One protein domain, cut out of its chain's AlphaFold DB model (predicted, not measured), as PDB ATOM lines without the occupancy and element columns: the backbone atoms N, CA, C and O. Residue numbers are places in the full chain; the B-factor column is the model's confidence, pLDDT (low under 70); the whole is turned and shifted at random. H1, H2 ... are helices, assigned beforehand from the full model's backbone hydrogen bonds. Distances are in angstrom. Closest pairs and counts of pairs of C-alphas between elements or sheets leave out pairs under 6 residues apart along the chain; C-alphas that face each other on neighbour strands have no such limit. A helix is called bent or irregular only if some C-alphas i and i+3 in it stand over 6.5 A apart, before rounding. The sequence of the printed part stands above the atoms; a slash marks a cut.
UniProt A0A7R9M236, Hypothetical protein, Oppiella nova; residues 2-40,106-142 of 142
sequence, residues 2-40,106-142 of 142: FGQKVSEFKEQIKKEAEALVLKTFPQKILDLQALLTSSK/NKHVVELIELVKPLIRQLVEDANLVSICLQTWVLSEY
ATOM      1  N   PHE A   2      -9.428 -17.127   0.077       72.25
ATOM      2  CA  PHE A   2     -10.623 -16.752   0.866       72.25
ATOM      3  C   PHE A   2     -11.411 -15.552   0.309       72.25
ATOM      4  O   PHE A   2     -12.632 -15.614   0.239       72.25
ATOM      5  N   GLY A   3     -10.731 -14.491  -0.145       77.81
ATOM      6  CA  GLY A   3     -11.404 -13.286  -0.662       77.81
ATOM      7  C   GLY A   3     -12.272 -13.535  -1.901       77.81
ATOM      8  O   GLY A   3     -13.348 -12.961  -2.019       77.81
ATOM      9  N   GLN A   4     -11.855 -14.456  -2.776       83.12
ATOM     10  CA  GLN A   4     -12.619 -14.825  -3.969       83.12
ATOM     11  C   GLN A   4     -13.932 -15.534  -3.602       83.12
ATOM     12  O   GLN A   4     -14.991 -15.125  -4.063       83.12
ATOM     13  N   LYS A   5     -13.886 -16.502  -2.672       85.19
ATOM     14  CA  LYS A   5     -15.087 -17.189  -2.164       85.19
ATOM     15  C   LYS A   5     -16.077 -16.234  -1.494       85.19
ATOM     16  O   LYS A   5     -17.282 -16.401  -1.633       85.19
ATOM     17  N   VAL A   6     -15.580 -15.233  -0.766       85.19
ATOM     18  CA  VAL A   6     -16.433 -14.217  -0.126       85.19
ATOM     19  C   VAL A   6     -17.086 -13.309  -1.170       85.19
ATOM     20  O   VAL A   6     -18.253 -12.966  -1.019       85.19
ATOM     21  N   SER A   7     -16.369 -12.943  -2.235       83.94
ATOM     22  CA  SER A   7     -16.931 -12.151  -3.336       83.94
ATOM     23  C   SER A   7     -18.034 -12.909  -4.079       83.94
ATOM     24  O   SER A   7     -19.114 -12.362  -4.282       83.94
ATOM     25  N   GLU A   8     -17.788 -14.178  -4.415       88.94
ATOM     26  CA  GLU A   8     -18.777 -15.060  -5.054       88.94
ATOM     27  C   GLU A   8     -20.020 -15.238  -4.168       88.94
ATOM     28  O   GLU A   8     -21.148 -15.154  -4.647       88.94
ATOM     29  N   PHE A   9     -19.829 -15.407  -2.855       87.69
ATOM     30  CA  PHE A   9     -20.932 -15.501  -1.901       87.69
ATOM     31  C   PHE A   9     -21.762 -14.210  -1.835       87.69
ATOM     32  O   PHE A   9     -22.988 -14.269  -1.863       87.69
ATOM     33  N   LYS A  10     -21.119 -13.035  -1.792       86.75
ATOM     34  CA  LYS A  10     -21.821 -11.739  -1.801       86.75
ATOM     35  C   LYS A  10     -22.653 -11.551  -3.070       86.75
ATOM     36  O   LYS A  10     -23.799 -11.119  -2.993       86.75
ATOM     37  N   GLU A  11     -22.089 -11.887  -4.229       89.38
ATOM     38  CA  GLU A  11     -22.789 -11.784  -5.511       89.38
ATOM     39  C   GLU A  11     -23.987 -12.741  -5.580       89.38
ATOM     40  O   GLU A  11     -25.074 -12.350  -6.015       89.38
ATOM     41  N   GLN A  12     -23.829 -13.961  -5.057       91.69
ATOM     42  CA  GLN A  12     -24.914 -14.931  -4.950       91.69
ATOM     43  C   GLN A  12     -26.048 -14.424  -4.046       91.69
ATOM     44  O   GLN A  12     -27.201 -14.423  -4.474       91.69
ATOM     45  N   ILE A  13     -25.732 -13.932  -2.842       90.56
ATOM     46  CA  ILE A  13     -26.723 -13.381  -1.901       90.56
ATOM     47  C   ILE A  13     -27.474 -12.201  -2.519       90.56
ATOM     48  O   ILE A  13     -28.692 -12.099  -2.389       90.56
ATOM     49  N   LYS A  14     -26.765 -11.325  -3.237       88.31
ATOM     50  CA  LYS A  14     -27.371 -10.194  -3.936       88.31
ATOM     51  C   LYS A  14     -28.368 -10.651  -5.000       88.31
ATOM     52  O   LYS A  14     -29.511 -10.196  -5.003       88.31
ATOM     53  N   LYS A  15     -27.960 -11.581  -5.864       92.12
ATOM     54  CA  LYS A  15     -28.817 -12.128  -6.923       92.12
ATOM     55  C   LYS A  15     -30.062 -12.812  -6.353       92.12
ATOM     56  O   LYS A  15     -31.156 -12.672  -6.896       92.12
ATOM     57  N   GLU A  16     -29.890 -13.554  -5.267       91.88
ATOM     58  CA  GLU A  16     -30.969 -14.281  -4.605       91.88
ATOM     59  C   GLU A  16     -31.951 -13.321  -3.914       91.88
ATOM     60  O   GLU A  16     -33.161 -13.462  -4.081       91.88
ATOM     61  N   ALA A  17     -31.451 -12.269  -3.259       92.19
ATOM     62  CA  ALA A  17     -32.276 -11.223  -2.658       92.19
ATOM     63  C   ALA A  17     -33.062 -10.411  -3.703       92.19
ATOM     64  O   ALA A  17     -34.245 -10.134  -3.509       92.19
ATOM     65  N   GLU A  18     -32.438 -10.052  -4.829       91.50
ATOM     66  CA  GLU A  18     -33.120  -9.355  -5.928       91.50
ATOM     67  C   GLU A  18     -34.254 -10.211  -6.508       91.50
ATOM     68  O   GLU A  18     -35.374  -9.730  -6.691       91.50
ATOM     69  N   ALA A  19     -34.000 -11.504  -6.745       93.00
ATOM     70  CA  ALA A  19     -35.028 -12.432  -7.205       93.00
ATOM     71  C   ALA A  19     -36.177 -12.566  -6.192       93.00
ATOM     72  O   ALA A  19     -37.347 -12.601  -6.582       93.00
ATOM     73  N   LEU A  20     -35.845 -12.598  -4.901       93.00
ATOM     74  CA  LEU A  20     -36.806 -12.717  -3.816       93.00
ATOM     75  C   LEU A  20     -37.759 -11.512  -3.759       93.00
ATOM     76  O   LEU A  20     -38.976 -11.695  -3.745       93.00
ATOM     77  N   VAL A  21     -37.228 -10.289  -3.799       91.69
ATOM     78  CA  VAL A  21     -38.034  -9.058  -3.732       91.69
ATOM     79  C   VAL A  21     -38.869  -8.860  -4.998       91.69
ATOM     80  O   VAL A  21     -40.029  -8.465  -4.913       91.69
ATOM     81  N   LEU A  22     -38.303  -9.145  -6.174       91.44
ATOM     82  CA  LEU A  22     -38.969  -8.872  -7.450       91.44
ATOM     83  C   LEU A  22     -40.004  -9.929  -7.842       91.44
ATOM     84  O   LEU A  22     -40.963  -9.606  -8.539       91.44
ATOM     85  N   LYS A  23     -39.805 -11.192  -7.449       91.88
ATOM     86  CA  LYS A  23     -40.649 -12.308  -7.902       91.88
ATOM     87  C   LYS A  23     -41.328 -13.015  -6.743       91.88
ATOM     88  O   LYS A  23     -42.549 -13.156  -6.745       91.88
ATOM     89  N   THR A  24     -40.549 -13.448  -5.756       90.12
ATOM     90  CA  THR A  24     -41.055 -14.315  -4.689       90.12
ATOM     91  C   THR A  24     -42.037 -13.582  -3.784       90.12
ATOM     92  O   THR A  24     -43.113 -14.109  -3.527       90.12
ATOM     93  N   PHE A  25     -41.736 -12.356  -3.347       92.31
ATOM     94  CA  PHE A  25     -42.632 -11.600  -2.466       92.31
ATOM     95  C   PHE A  25     -43.977 -11.259  -3.125       92.31
ATOM     96  O   PHE A  25     -45.003 -11.604  -2.533       92.31
ATOM     97  N   PRO A  26     -44.032 -10.678  -4.344       94.44
ATOM     98  CA  PRO A  26     -45.305 -10.439  -5.022       94.44
ATOM     99  C   PRO A  26     -46.127 -11.716  -5.213       94.44
ATOM    100  O   PRO A  26     -47.326 -11.719  -4.937       94.44
ATOM    101  N   GLN A  27     -45.484 -12.818  -5.614       93.44
ATOM    102  CA  GLN A  27     -46.167 -14.100  -5.782       93.44
ATOM    103  C   GLN A  27     -46.726 -14.620  -4.450       93.44
ATOM    104  O   GLN A  27     -47.895 -14.987  -4.374       93.44
ATOM    105  N   LYS A  28     -45.930 -14.588  -3.373       91.81
ATOM    106  CA  LYS A  28     -46.353 -15.042  -2.041       91.81
ATOM    107  C   LYS A  28     -47.515 -14.225  -1.491       91.81
ATOM    108  O   LYS A  28     -48.381 -14.797  -0.838       91.81
ATOM    109  N   ILE A  29     -47.566 -12.922  -1.760       93.00
ATOM    110  CA  ILE A  29     -48.696 -12.077  -1.351       93.00
ATOM    111  C   ILE A  29     -49.992 -12.565  -2.010       93.00
ATOM    112  O   ILE A  29     -50.999 -12.727  -1.321       93.00
ATOM    113  N   LEU A  30     -49.962 -12.855  -3.315       93.06
ATOM    114  CA  LEU A  30     -51.124 -13.378  -4.041       93.06
ATOM    115  C   LEU A  30     -51.531 -14.769  -3.545       93.06
ATOM    116  O   LEU A  30     -52.713 -15.012  -3.294       93.06
ATOM    117  N   ASP A  31     -50.560 -15.659  -3.343       91.12
ATOM    118  CA  ASP A  31     -50.801 -17.012  -2.834       91.12
ATOM    119  C   ASP A  31     -51.444 -16.974  -1.433       91.12
ATOM    120  O   ASP A  31     -52.409 -17.691  -1.160       91.12
ATOM    121  N   LEU A  32     -50.946 -16.104  -0.545       91.38
ATOM    122  CA  LEU A  32     -51.492 -15.910   0.801       91.38
ATOM    123  C   LEU A  32     -52.889 -15.290   0.765       91.38
ATOM    124  O   LEU A  32     -53.761 -15.713   1.521       91.38
ATOM    125  N   GLN A  33     -53.141 -14.331  -0.127       89.62
ATOM    126  CA  GLN A  33     -54.475 -13.763  -0.301       89.62
ATOM    127  C   GLN A  33     -55.478 -14.836  -0.754       89.62
ATOM    128  O   GLN A  33     -56.586 -14.920  -0.213       89.62
ATOM    129  N   ALA A  34     -55.093 -15.688  -1.707       89.81
ATOM    130  CA  ALA A  34     -55.917 -16.810  -2.151       89.81
ATOM    131  C   ALA A  34     -56.169 -17.813  -1.013       89.81
ATOM    132  O   ALA A  34     -57.299 -18.269  -0.828       89.81
ATOM    133  N   LEU A  35     -55.145 -18.105  -0.202       89.00
ATOM    134  CA  LEU A  35     -55.256 -18.978   0.965       89.00
ATOM    135  C   LEU A  35     -56.225 -18.420   2.017       89.00
ATOM    136  O   LEU A  35     -57.071 -19.159   2.510       89.00
ATOM    137  N   LEU A  36     -56.144 -17.124   2.330       86.25
ATOM    138  CA  LEU A  36     -57.040 -16.469   3.290       86.25
ATOM    139  C   LEU A  36     -58.492 -16.425   2.798       86.25
ATOM    140  O   LEU A  36     -59.418 -16.532   3.595       86.25
ATOM    141  N   THR A  37     -58.684 -16.322   1.483       85.44
ATOM    142  CA  THR A  37     -60.012 -16.356   0.847       85.44
ATOM    143  C   THR A  37     -60.583 -17.783   0.773       85.44
ATOM    144  O   THR A  37     -61.767 -17.975   0.498       85.44
ATOM    145  N   SER A  38     -59.768 -18.809   1.041       84.12
ATOM    146  CA  SER A  38     -60.203 -20.207   1.062       84.12
ATOM    147  C   SER A  38     -61.215 -20.483   2.179       84.12
ATOM    148  O   SER A  38     -61.180 -19.884   3.260       84.12
ATOM    149  N   SER A  39     -62.090 -21.468   1.952       74.69
ATOM    150  CA  SER A  39     -63.113 -21.884   2.922       74.69
ATOM    151  C   SER A  39     -62.523 -22.351   4.255       74.69
ATOM    152  O   SER A  39     -63.184 -22.232   5.282       74.69
ATOM    153  N   LYS A  40     -61.264 -22.818   4.261       73.12
ATOM    154  CA  LYS A  40     -60.553 -23.251   5.474       73.12
ATOM    155  C   LYS A  40     -60.293 -22.109   6.464       73.12
ATOM    156  O   LYS A  40     -60.284 -22.351   7.666       73.12
ATOM    157  N   ASN A 106     -58.077 -30.858  18.361       86.88
ATOM    158  CA  ASN A 106     -58.918 -30.301  17.306       86.88
ATOM    159  C   ASN A 106     -58.251 -30.457  15.932       86.88
ATOM    160  O   ASN A 106     -57.305 -29.738  15.603       86.88
ATOM    161  N   LYS A 107     -58.763 -31.386  15.120       85.00
ATOM    162  CA  LYS A 107     -58.189 -31.728  13.810       85.00
ATOM    163  C   LYS A 107     -58.199 -30.549  12.836       85.00
ATOM    164  O   LYS A 107     -57.214 -30.345  12.137       85.00
ATOM    165  N   HIS A 108     -59.248 -29.726  12.851       83.62
ATOM    166  CA  HIS A 108     -59.345 -28.552  11.979       83.62
ATOM    167  C   HIS A 108     -58.232 -27.543  12.265       83.62
ATOM    168  O   HIS A 108     -57.591 -27.035  11.348       83.62
ATOM    169  N   VAL A 109     -57.962 -27.285  13.545       85.50
ATOM    170  CA  VAL A 109     -56.889 -26.371  13.957       85.50
ATOM    171  C   VAL A 109     -55.516 -26.970  13.657       85.50
ATOM    172  O   VAL A 109     -54.624 -26.250  13.214       85.50
ATOM    173  N   VAL A 110     -55.342 -28.281  13.847       88.69
ATOM    174  CA  VAL A 110     -54.090 -28.975  13.509       88.69
ATOM    175  C   VAL A 110     -53.772 -28.836  12.018       88.69
ATOM    176  O   VAL A 110     -52.669 -28.407  11.690       88.69
ATOM    177  N   GLU A 111     -54.737 -29.085  11.129       87.50
ATOM    178  CA  GLU A 111     -54.552 -28.921   9.679       87.50
ATOM    179  C   GLU A 111     -54.178 -27.480   9.293       87.50
ATOM    180  O   GLU A 111     -53.301 -27.260   8.459       87.50
ATOM    181  N   LEU A 112     -54.811 -26.476   9.912       88.12
ATOM    182  CA  LEU A 112     -54.467 -25.070   9.675       88.12
ATOM    183  C   LEU A 112     -53.037 -24.760  10.124       88.12
ATOM    184  O   LEU A 112     -52.278 -24.112   9.404       88.12
ATOM    185  N   ILE A 113     -52.649 -25.246  11.301       88.81
ATOM    186  CA  ILE A 113     -51.301 -25.068  11.836       88.81
ATOM    187  C   ILE A 113     -50.261 -25.740  10.930       88.81
ATOM    188  O   ILE A 113     -49.190 -25.175  10.714       88.81
ATOM    189  N   GLU A 114     -50.550 -26.923  10.395       90.00
ATOM    190  CA  GLU A 114     -49.665 -27.627   9.460       90.00
ATOM    191  C   GLU A 114     -49.452 -26.854   8.157       90.00
ATOM    192  O   GLU A 114     -48.337 -26.853   7.640       90.00
ATOM    193  N   LEU A 115     -50.467 -26.131   7.676       89.25
ATOM    194  CA  LEU A 115     -50.342 -25.252   6.511       89.25
ATOM    195  C   LEU A 115     -49.546 -23.975   6.818       89.25
ATOM    196  O   LEU A 115     -48.735 -23.541   6.004       89.25
ATOM    197  N   VAL A 116     -49.749 -23.370   7.991       90.50
ATOM    198  CA  VAL A 116     -49.134 -22.077   8.346       90.50
ATOM    199  C   VAL A 116     -47.673 -22.222   8.790       90.50
ATOM    200  O   VAL A 116     -46.841 -21.371   8.474       90.50
ATOM    201  N   LYS A 117     -47.319 -23.309   9.487       92.62
ATOM    202  CA  LYS A 117     -45.949 -23.582   9.964       92.62
ATOM    203  C   LYS A 117     -44.857 -23.436   8.890       92.62
ATOM    204  O   LYS A 117     -43.891 -22.717   9.157       92.62
ATOM    205  N   PRO A 118     -44.938 -24.092   7.716       93.25
ATOM    206  CA  PRO A 118     -43.905 -23.971   6.689       93.25
ATOM    207  C   PRO A 118     -43.841 -22.563   6.090       93.25
ATOM    208  O   PRO A 118     -42.750 -22.101   5.772       93.25
ATOM    209  N   LEU A 119     -44.970 -21.849   6.001       91.94
ATOM    210  CA  LEU A 119     -45.003 -20.472   5.497       91.94
ATOM    211  C   LEU A 119     -44.216 -19.521   6.405       91.94
ATOM    212  O   LEU A 119     -43.450 -18.698   5.912       91.94
ATOM    213  N   ILE A 120     -44.353 -19.671   7.726       92.69
ATOM    214  CA  ILE A 120     -43.582 -18.884   8.699       92.69
ATOM    215  C   ILE A 120     -42.091 -19.212   8.597       92.69
ATOM    216  O   ILE A 120     -41.271 -18.300   8.593       92.69
ATOM    217  N   ARG A 121     -41.729 -20.500   8.504       94.25
ATOM    218  CA  ARG A 121     -40.319 -20.914   8.373       94.25
ATOM    219  C   ARG A 121     -39.674 -20.313   7.129       94.25
ATOM    220  O   ARG A 121     -38.635 -19.676   7.250       94.25
ATOM    221  N   GLN A 122     -40.346 -20.430   5.984       92.25
ATOM    222  CA  GLN A 122     -39.873 -19.846   4.734       92.25
ATOM    223  C   GLN A 122     -39.700 -18.328   4.855       92.25
ATOM    224  O   GLN A 122     -38.670 -17.799   4.462       92.25
ATOM    225  N   LEU A 123     -40.671 -17.625   5.449       92.81
ATOM    226  CA  LEU A 123     -40.590 -16.174   5.620       92.81
ATOM    227  C   LEU A 123     -39.392 -15.753   6.482       92.81
ATOM    228  O   LEU A 123     -38.761 -14.738   6.198       92.81
ATOM    229  N   VAL A 124     -39.082 -16.511   7.536       94.75
ATOM    230  CA  VAL A 124     -37.922 -16.238   8.396       94.75
ATOM    231  C   VAL A 124     -36.617 -16.421   7.623       94.75
ATOM    232  O   VAL A 124     -35.721 -15.588   7.738       94.75
ATOM    233  N   GLU A 125     -36.506 -17.478   6.820       92.38
ATOM    234  CA  GLU A 125     -35.333 -17.727   5.972       92.38
ATOM    235  C   GLU A 125     -35.156 -16.622   4.920       92.38
ATOM    236  O   GLU A 125     -34.083 -16.026   4.817       92.38
ATOM    237  N   ASP A 126     -36.237 -16.280   4.224       91.81
ATOM    238  CA  ASP A 126     -36.298 -15.225   3.214       91.81
ATOM    239  C   ASP A 126     -35.913 -13.851   3.806       91.81
ATOM    240  O   ASP A 126     -35.093 -13.119   3.247       91.81
ATOM    241  N   ALA A 127     -36.457 -13.502   4.977       92.44
ATOM    242  CA  ALA A 127     -36.143 -12.253   5.669       92.44
ATOM    243  C   ALA A 127     -34.685 -12.203   6.146       92.44
ATOM    244  O   ALA A 127     -34.031 -11.162   6.039       92.44
ATOM    245  N   ASN A 128     -34.153 -13.326   6.634       93.56
ATOM    246  CA  ASN A 128     -32.752 -13.425   7.029       93.56
ATOM    247  C   ASN A 128     -31.818 -13.247   5.830       93.56
ATOM    248  O   ASN A 128     -30.810 -12.555   5.951       93.56
ATOM    249  N   LEU A 129     -32.162 -13.806   4.666       92.75
ATOM    250  CA  LEU A 129     -31.381 -13.627   3.445       92.75
ATOM    251  C   LEU A 129     -31.303 -12.150   3.042       92.75
ATOM    252  O   LEU A 129     -30.214 -11.644   2.765       92.75
ATOM    253  N   VAL A 130     -32.427 -11.429   3.081       92.12
ATOM    254  CA  VAL A 130     -32.449  -9.976   2.830       92.12
ATOM    255  C   VAL A 130     -31.649  -9.220   3.888       92.12
ATOM    256  O   VAL A 130     -30.911  -8.298   3.549       92.12
ATOM    257  N   SER A 131     -31.746  -9.618   5.157       92.75
ATOM    258  CA  SER A 131     -30.981  -9.000   6.243       92.75
ATOM    259  C   SER A 131     -29.471  -9.128   6.018       92.75
ATOM    260  O   SER A 131     -28.763  -8.121   6.041       92.75
ATOM    261  N   ILE A 132     -28.990 -10.339   5.713       92.25
ATOM    262  CA  ILE A 132     -27.581 -10.603   5.389       92.25
ATOM    263  C   ILE A 132     -27.168  -9.802   4.157       92.25
ATOM    264  O   ILE A 132     -26.108  -9.179   4.159       92.25
ATOM    265  N   CYS A 133     -28.015  -9.778   3.126       91.19
ATOM    266  CA  CYS A 133     -27.787  -8.990   1.926       91.19
ATOM    267  C   CYS A 133     -27.525  -7.530   2.309       91.19
ATOM    268  O   CYS A 133     -26.408  -7.051   2.118       91.19
ATOM    269  N   LEU A 134     -28.481  -6.852   2.955       90.62
ATOM    270  CA  LEU A 134     -28.356  -5.453   3.387       90.62
ATOM    271  C   LEU A 134     -27.100  -5.201   4.234       90.62
ATOM    272  O   LEU A 134     -26.389  -4.229   3.994       90.62
ATOM    273  N   GLN A 135     -26.774  -6.094   5.169       89.00
ATOM    274  CA  GLN A 135     -25.547  -5.989   5.964       89.00
ATOM    275  C   GLN A 135     -24.284  -6.039   5.095       89.00
ATOM    276  O   GLN A 135     -23.361  -5.254   5.310       89.00
ATOM    277  N   THR A 136     -24.226  -6.929   4.099       86.06
ATOM    278  CA  THR A 136     -23.072  -7.006   3.188       86.06
ATOM    279  C   THR A 136     -22.926  -5.778   2.296       86.06
ATOM    280  O   THR A 136     -21.791  -5.421   1.979       86.06
ATOM    281  N   TRP A 137     -24.033  -5.125   1.927       86.38
ATOM    282  CA  TRP A 137     -24.001  -3.848   1.213       86.38
ATOM    283  C   TRP A 137     -23.429  -2.740   2.094       86.38
ATOM    284  O   TRP A 137     -22.466  -2.096   1.695       86.38
ATOM    285  N   VAL A 138     -23.942  -2.593   3.321       85.88
ATOM    286  CA  VAL A 138     -23.485  -1.564   4.272       85.88
ATOM    287  C   VAL A 138     -21.999  -1.719   4.604       85.88
ATOM    288  O   VAL A 138     -21.260  -0.741   4.620       85.88
ATOM    289  N   LEU A 139     -21.526  -2.950   4.819       78.19
ATOM    290  CA  LEU A 139     -20.107  -3.226   5.073       78.19
ATOM    291  C   LEU A 139     -19.207  -3.024   3.845       78.19
ATOM    292  O   LEU A 139     -17.991  -3.100   3.977       78.19
ATOM    293  N   SER A 140     -19.775  -2.848   2.650       72.88
ATOM    294  CA  SER A 140     -19.017  -2.543   1.434       72.88
ATOM    295  C   SER A 140     -18.873  -1.040   1.178       72.88
ATOM    296  O   SER A 140     -18.107  -0.666   0.294       72.88
ATOM    297  N   GLU A 141     -19.625  -0.204   1.895       67.62
ATOM    298  CA  GLU A 141     -19.596   1.263   1.791       67.62
ATOM    299  C   GLU A 141     -18.632   1.930   2.790       67.62
ATOM    300  O   GLU A 141     -18.425   3.141   2.714       67.62
ATOM    301  N   TYR A 142     -18.011   1.148   3.681       50.75
ATOM    302  CA  TYR A 142     -16.990   1.561   4.657       50.75
ATOM    303  C   TYR A 142     -15.637   0.911   4.356       50.75
ATOM    304  O   TYR A 142     -14.609   1.594   4.568       50.75
TER     305      TYR A 142
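What this domain is: This is residues 2 to 40 and 106 to 142 of the 142 residues of the protein "Hypothetical protein" of Oppiella nova (UniProt A0A7R9M236). Two long, bent helices make a slim rod, with the arms H1a and H2b crossing at 55 degrees and running opposite ways. They touch where H1a, the first arm of H1, crosses H2b, the second arm of H2; the other arms, H1b and H2a, run on toward the cut and stay apart from each other. Residues 2 to 9 of H1 stick out free at one end. The printed part has 76 residues with two named helices, H1 then H2, and no named strand; its class is all helix. It is only just loose, close to extended, with a radius of gyration of the C-alphas of 17.0 A and spans of 53 by 23 by 19 A.

Where its parts are: Begin with the longest helix, H1, residues 2 to 37, assigned as one helix by its hydrogen bonds but bent: C-alphas 22 and 25 are 6.8 A apart. Find C-alpha 2 at (-10.623, -16.752, 0.866); from there H1a runs 30.6 A to C-alpha 22, and H1b, residues 25 to 37, runs 18.3 A. H2, residues 107 to 138, is likewise assigned as one helix but bent, with C-alphas 115 and 118 6.6 A apart. H2a, residues 107 to 115, precedes H2b, residues 118 to 138, which runs 30.4 A to C-alpha 138 at (-23.485, -1.564, 4.272).

How they stand to each other: Look at Ala 17 and Val 130: their C-alphas, 5.6 A apart, are the closest of H1a and H2b, which touch at a steep tilt of 55 degrees, opposite ways. H1b and H2b are near each other, with 5 pairs of C-alphas within 10 A. H2a is apart from H1a and H1b. The arms of H1 stand at a steep tilt of 43 degrees, those of H2 at a shallow 26 degrees. In H1a, H1b, H2a and H2b every O i to N i+4 pair is within hydrogen-bond range.

The domain as a whole: The C-alphas farthest apart, of Asn 106 and Tyr 142, are 54.2 A apart. Residues 41 to 105 are not printed; across this cut C-alphas 40 and 106 are 13.9 A apart. Residues 141 to 142 have pLDDT under 70.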